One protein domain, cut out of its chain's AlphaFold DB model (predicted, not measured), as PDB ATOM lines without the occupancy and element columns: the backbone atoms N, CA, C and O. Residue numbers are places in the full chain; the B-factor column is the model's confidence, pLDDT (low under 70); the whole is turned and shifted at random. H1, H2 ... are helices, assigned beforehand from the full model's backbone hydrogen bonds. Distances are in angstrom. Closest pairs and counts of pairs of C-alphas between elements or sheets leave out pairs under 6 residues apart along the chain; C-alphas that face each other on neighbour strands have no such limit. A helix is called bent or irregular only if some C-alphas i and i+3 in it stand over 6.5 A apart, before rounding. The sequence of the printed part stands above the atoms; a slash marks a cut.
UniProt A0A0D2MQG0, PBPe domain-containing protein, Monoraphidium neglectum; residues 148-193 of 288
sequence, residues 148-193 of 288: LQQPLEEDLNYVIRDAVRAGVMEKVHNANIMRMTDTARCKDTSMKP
ATOM      1  N   LEU A 148      86.928 134.004 120.210       63.38
ATOM      2  CA  LEU A 148      88.157 133.195 120.030       63.38
ATOM      3  C   LEU A 148      88.137 132.261 118.782       63.38
ATOM      4  O   LEU A 148      88.836 131.254 118.722       63.38
ATOM      5  N   GLN A 149      87.296 132.555 117.790       68.44
ATOM      6  CA  GLN A 149      86.467 131.526 117.136       68.44
ATOM      7  C   GLN A 149      86.958 130.888 115.818       68.44
ATOM      8  O   GLN A 149      86.111 130.448 115.049       68.44
ATOM      9  N   GLN A 150      88.257 130.821 115.499       67.00
ATOM     10  CA  GLN A 150      88.715 130.028 114.328       67.00
ATOM     11  C   GLN A 150      89.993 129.198 114.614       67.00
ATOM     12  O   GLN A 150      89.847 128.010 114.889       67.00
ATOM     13  N   PRO A 151      91.230 129.748 114.623       72.50
ATOM     14  CA  PRO A 151      92.440 128.918 114.740       72.50
ATOM     15  C   PRO A 151      92.583 128.257 116.118       72.50
ATOM     16  O   PRO A 151      92.951 127.093 116.216       72.50
ATOM     17  N   LEU A 152      92.233 128.977 117.190       79.31
ATOM     18  CA  LEU A 152      92.384 128.484 118.560       79.31
ATOM     19  C   LEU A 152      91.435 127.318 118.879       79.31
ATOM     20  O   LEU A 152      91.764 126.490 119.719       79.31
ATOM     21  N   GLU A 153      90.278 127.234 118.219       80.88
ATOM     22  CA  GLU A 153      89.372 126.092 118.365       80.88
ATOM     23  C   GLU A 153      89.971 124.832 117.724       80.88
ATOM     24  O   GLU A 153      89.970 123.770 118.347       80.88
ATOM     25  N   GLU A 154      90.523 124.943 116.513       82.75
ATOM     26  CA  GLU A 154      91.158 123.817 115.820       82.75
ATOM     27  C   GLU A 154      92.425 123.344 116.553       82.75
ATOM     28  O   GLU A 154      92.558 122.148 116.827       82.75
ATOM     29  N   ASP A 155      93.289 124.275 116.976       86.44
ATOM     30  CA  ASP A 155      94.483 123.982 117.777       86.44
ATOM     31  C   ASP A 155      94.120 123.323 119.121       86.44
ATOM     32  O   ASP A 155      94.703 122.302 119.497       86.44
ATOM     33  N   LEU A 156      93.124 123.854 119.844       86.25
ATOM     34  CA  LEU A 156      92.680 123.289 121.122       86.25
ATOM     35  C   LEU A 156      92.075 121.891 120.937       86.25
ATOM     36  O   LEU A 156      92.406 120.975 121.691       86.25
ATOM     37  N   ASN A 157      91.240 121.698 119.914       85.44
ATOM     38  CA  ASN A 157      90.674 120.392 119.582       85.44
ATOM     39  C   ASN A 157      91.762 119.386 119.177       85.44
ATOM     40  O   ASN A 157      91.672 118.208 119.539       85.44
ATOM     41  N   TYR A 158      92.810 119.820 118.471       90.50
ATOM     42  CA  TYR A 158      93.961 118.976 118.158       90.50
ATOM     43  C   TYR A 158      94.709 118.557 119.433       90.50
ATOM     44  O   TYR A 158      94.903 117.359 119.657       90.50
ATOM     45  N   VAL A 159      95.050 119.514 120.303       89.75
ATOM     46  CA  VAL A 159      95.760 119.266 121.572       89.75
ATOM     47  C   VAL A 159      94.953 118.362 122.509       89.75
ATOM     48  O   VAL A 159      95.510 117.411 123.058       89.75
ATOM     49  N   ILE A 160      93.642 118.584 122.658       88.00
ATOM     50  CA  ILE A 160      92.773 117.726 123.482       88.00
ATOM     51  C   ILE A 160      92.721 116.303 122.909       88.00
ATOM     52  O   ILE A 160      92.885 115.334 123.654       88.00
ATOM     53  N   ARG A 161      92.545 116.143 121.589       89.25
ATOM     54  CA  ARG A 161      92.517 114.815 120.949       89.25
ATOM     55  C   ARG A 161      93.842 114.071 121.084       89.25
ATOM     56  O   ARG A 161      93.825 112.846 121.226       89.25
ATOM     57  N   ASP A 162      94.968 114.777 121.039       94.06
ATOM     58  CA  ASP A 162      96.283 114.174 121.248       94.06
ATOM     59  C   ASP A 162      96.503 113.787 122.718       94.06
ATOM     60  O   ASP A 162      96.878 112.652 123.002       94.06
ATOM     61  N   ALA A 163      96.128 114.652 123.668       89.50
ATOM     62  CA  ALA A 163      96.158 114.350 125.102       89.50
ATOM     63  C   ALA A 163      95.279 113.139 125.479       89.50
ATOM     64  O   ALA A 163      95.666 112.335 126.335       89.50
ATOM     65  N   VAL A 164      94.126 112.967 124.821       89.50
ATOM     66  CA  VAL A 164      93.281 111.768 124.949       89.50
ATOM     67  C   VAL A 164      93.983 110.539 124.357       89.50
ATOM     68  O   VAL A 164      94.096 109.529 125.052       89.50
ATOM     69  N   ARG A 165      94.531 110.611 123.132       93.06
ATOM     70  CA  ARG A 165      95.272 109.486 122.516       93.06
ATOM     71  C   ARG A 165      96.528 109.078 123.295       93.06
ATOM     72  O   ARG A 165      96.844 107.894 123.346       93.06
ATOM     73  N   ALA A 166      97.223 110.025 123.920       93.50
ATOM     74  CA  ALA A 166      98.407 109.790 124.751       93.50
ATOM     75  C   ALA A 166      98.079 109.314 126.189       93.50
ATOM     76  O   ALA A 166      98.985 109.145 127.023       93.50
ATOM     77  N   GLY A 167      96.791 109.129 126.510       91.44
ATOM     78  CA  GLY A 167      96.317 108.708 127.831       91.44
ATOM     79  C   GLY A 167      96.605 109.724 128.942       91.44
ATOM     80  O   GLY A 167      96.682 109.354 130.112       91.44
ATOM     81  N   VAL A 168      96.820 111.003 128.610       91.38
ATOM     82  CA  VAL A 168      97.103 112.053 129.606       91.38
ATOM     83  C   VAL A 168      95.869 112.308 130.468       91.38
ATOM     84  O   VAL A 168      95.995 112.404 131.686       91.38
ATOM     85  N   MET A 169      94.676 112.320 129.867       84.44
ATOM     86  CA  MET A 169      93.416 112.475 130.604       84.44
ATOM     87  C   MET A 169      93.184 111.340 131.612       84.44
ATOM     88  O   MET A 169      92.794 111.602 132.746       84.44
ATOM     89  N   GLU A 170      93.499 110.097 131.241       85.00
ATOM     90  CA  GLU A 170      93.420 108.938 132.140       85.00
ATOM     91  C   GLU A 170      94.436 109.047 133.288       85.00
ATOM     92  O   GLU A 170      94.084 108.851 134.450       85.00
ATOM     93  N   LYS A 171      95.680 109.457 132.999       88.00
ATOM     94  CA  LYS A 171      96.699 109.719 134.033       88.00
ATOM     95  C   LYS A 171      96.249 110.808 135.012       88.00
ATOM     96  O   LYS A 171      96.444 110.646 136.212       88.00
ATOM     97  N   VAL A 172      95.632 111.887 134.524       87.31
ATOM     98  CA  VAL A 172      95.098 112.976 135.362       87.31
ATOM     99  C   VAL A 172      93.911 112.497 136.202       87.31
ATOM    100  O   VAL A 172      93.881 112.778 137.399       87.31
ATOM    101  N   HIS A 173      92.977 111.732 135.628       83.50
ATOM    102  CA  HIS A 173      91.863 111.127 136.366       83.50
ATOM    103  C   HIS A 173      92.376 110.195 137.477       83.50
ATOM    104  O   HIS A 173      92.040 110.376 138.650       83.50
ATOM    105  N   ASN A 174      93.279 109.270 137.148       82.00
ATOM    106  CA  ASN A 174      93.833 108.319 138.112       82.00
ATOM    107  C   ASN A 174      94.664 109.017 139.206       82.00
ATOM    108  O   ASN A 174      94.606 108.627 140.371       82.00
ATOM    109  N   ALA A 175      95.403 110.079 138.869       83.12
ATOM    110  CA  ALA A 175      96.241 110.808 139.822       83.12
ATOM    111  C   ALA A 175      95.466 111.724 140.787       83.12
ATOM    112  O   ALA A 175      95.970 111.971 141.883       83.12
ATOM    113  N   ASN A 176      94.285 112.224 140.402       79.56
ATOM    114  CA  ASN A 176      93.519 113.190 141.204       79.56
ATOM    115  C   ASN A 176      92.238 112.606 141.819       79.56
ATOM    116  O   ASN A 176      91.895 112.985 142.932       79.56
ATOM    117  N   ILE A 177      91.550 111.691 141.126       74.31
ATOM    118  CA  ILE A 177      90.281 111.098 141.579       74.31
ATOM    119  C   ILE A 177      90.538 109.716 142.196       74.31
ATOM    120  O   ILE A 177      90.201 109.497 143.358       74.31
ATOM    121  N   MET A 178      91.216 108.803 141.484       66.62
ATOM    122  CA  MET A 178      91.438 107.440 142.005       66.62
ATOM    123  C   MET A 178      92.561 107.326 143.047       66.62
ATOM    124  O   MET A 178      92.482 106.479 143.927       66.62
ATOM    125  N   ARG A 179      93.589 108.184 143.048       59.47
ATOM    126  CA  ARG A 179      94.645 108.120 144.086       59.47
ATOM    127  C   ARG A 179      94.127 108.335 145.513       59.47
ATOM    128  O   ARG A 179      94.803 107.919 146.450       59.47
ATOM    129  N   MET A 180      92.961 108.961 145.680       51.91
ATOM    130  CA  MET A 180      92.338 109.166 146.990       51.91
ATOM    131  C   MET A 180      91.768 107.868 147.585       51.91
ATOM    132  O   MET A 180      91.836 107.701 148.805       51.91
ATOM    133  N   THR A 181      91.321 106.909 146.759       50.75
ATOM    134  CA  THR A 181      90.862 105.591 147.246       50.75
ATOM    135  C   THR A 181      92.026 104.716 147.726       50.75
ATOM    136  O   THR A 181      91.886 103.990 148.708       50.75
ATOM    137  N   ASP A 182      93.202 104.849 147.104       49.53
ATOM    138  CA  ASP A 182      94.415 104.093 147.451       49.53
ATOM    139  C   ASP A 182      95.092 104.623 148.739       49.53
ATOM    140  O   ASP A 182      95.711 103.877 149.505       49.53
ATOM    141  N   THR A 183      94.928 105.916 149.059       49.25
ATOM    142  CA  THR A 183      95.441 106.539 150.298       49.25
ATOM    143  C   THR A 183      94.584 106.261 151.539       49.25
ATOM    144  O   THR A 183      94.203 107.181 152.261       49.25
ATOM    145  N   ALA A 184      94.321 104.983 151.823       52.41
ATOM    146  CA  ALA A 184      93.885 104.433 153.117       52.41
ATOM    147  C   ALA A 184      92.610 104.995 153.794       52.41
ATOM    148  O   ALA A 184      92.241 104.471 154.845       52.41
ATOM    149  N   ARG A 185      91.917 105.999 153.237       57.06
ATOM    150  CA  ARG A 185      90.654 106.518 153.793       57.06
ATOM    151  C   ARG A 185      89.527 105.507 153.630       57.06
ATOM    152  O   ARG A 185      88.979 105.058 154.630       57.06
ATOM    153  N   CYS A 186      89.257 105.092 152.394       60.81
ATOM    154  CA  CYS A 186      88.145 104.201 152.054       60.81
ATOM    155  C   CYS A 186      88.632 102.830 151.574       60.81
ATOM    156  O   CYS A 186      88.206 102.327 150.535       60.81
ATOM    157  N   LYS A 187      89.545 102.211 152.332       49.78
ATOM    158  CA  LYS A 187      90.010 100.854 152.030       49.78
ATOM    159  C   LYS A 187      88.868  99.855 152.242       49.78
ATOM    160  O   LYS A 187      88.475  99.615 153.381       49.78
ATOM    161  N   ASP A 188      88.363  99.292 151.146       52.91
ATOM    162  CA  ASP A 188      87.353  98.225 151.100       52.91
ATOM    163  C   ASP A 188      86.157  98.443 152.046       52.91
ATOM    164  O   ASP A 188      85.788  97.577 152.839       52.91
ATOM    165  N   THR A 189      85.523  99.618 151.947       47.25
ATOM    166  CA  THR A 189      84.177  99.857 152.519       47.25
ATOM    167  C   THR A 189      83.067  99.628 151.475       47.25
ATOM    168  O   THR A 189      81.929 100.050 151.662       47.25
ATOM    169  N   SER A 190      83.381  98.916 150.382       46.56
ATOM    170  CA  SER A 190      82.444  98.447 149.346       46.56
ATOM    171  C   SER A 190      81.461  97.429 149.920       46.56
ATOM    172  O   SER A 190      81.644  96.224 149.770       46.56
ATOM    173  N   MET A 191      80.447  97.955 150.609       46.47
ATOM    174  CA  MET A 191      79.705  97.275 151.665       46.47
ATOM    175  C   MET A 191      80.651  96.772 152.763       46.47
ATOM    176  O   MET A 191      81.541  95.949 152.560       46.47
ATOM    177  N   LYS A 192      80.401  97.216 153.991       44.88
ATOM    178  CA  LYS A 192      80.795  96.460 155.173       44.88
ATOM    179  C   LYS A 192      79.578  95.621 155.561       44.88
ATOM    180  O   LYS A 192      78.806  96.070 156.406       44.88
ATOM    181  N   PRO A 193      79.326  94.455 154.927       51.78
ATOM    182  CA  PRO A 193      78.385  93.522 155.514       51.78
ATOM    183  C   PRO A 193      78.908  93.209 156.914       51.78
ATOM    184  O   PRO A 193      80.117  93.038 157.110       51.78
TER     185      PRO A 193
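AT A GLANCE: This is residues 148 to 193 of the 288 residues of the protein "PBPe domain-containing protein" of Monoraphidium neglectum (UniProt A0A0D2MQG0). Two helices, H1 and H2, follow each other end to end, making a corner at a tight link, and an unnamed tail runs on beyond H2. They form an open, wide V rather than a bundle, with no body packed round them. The printed part has 46 residues, two named helices and no named strand, and is all helix. It is extended, a rod of 55 by 19 by 15 A with a radius of gyration of the C-alphas of 17.4 A.

IN THESE COORDINATES: H1, residues 151 to 165, begins at C-alpha 151 (92.440, 128.918, 114.740) and is 21.1 A long from first to last C-alpha. H2, residues 168 to 182, is 19.7 A long and ends at C-alpha 182 (94.415, 104.093, 147.451). It is neither bent nor irregular, but only just: C-alphas 175 and 178 are 6.3 A apart.

HOW THE PARTS SIT: H1 and H2 are close but not clearly touching; their closest C-alphas, of Ala 163 and Met 169, are 6.4 A apart. They run the same way at a steep tilt of 52 degrees. Every O i to N i+4 pair is within hydrogen-bond range in H1, and 6 of 11 in H2.

THE WHOLE: The C-alphas farthest apart, of Gln 150 and Pro 193, are 56.0 A apart. The printed part has no cut. Confidence is under 70 at residues 148 to 150 and 178 to 193.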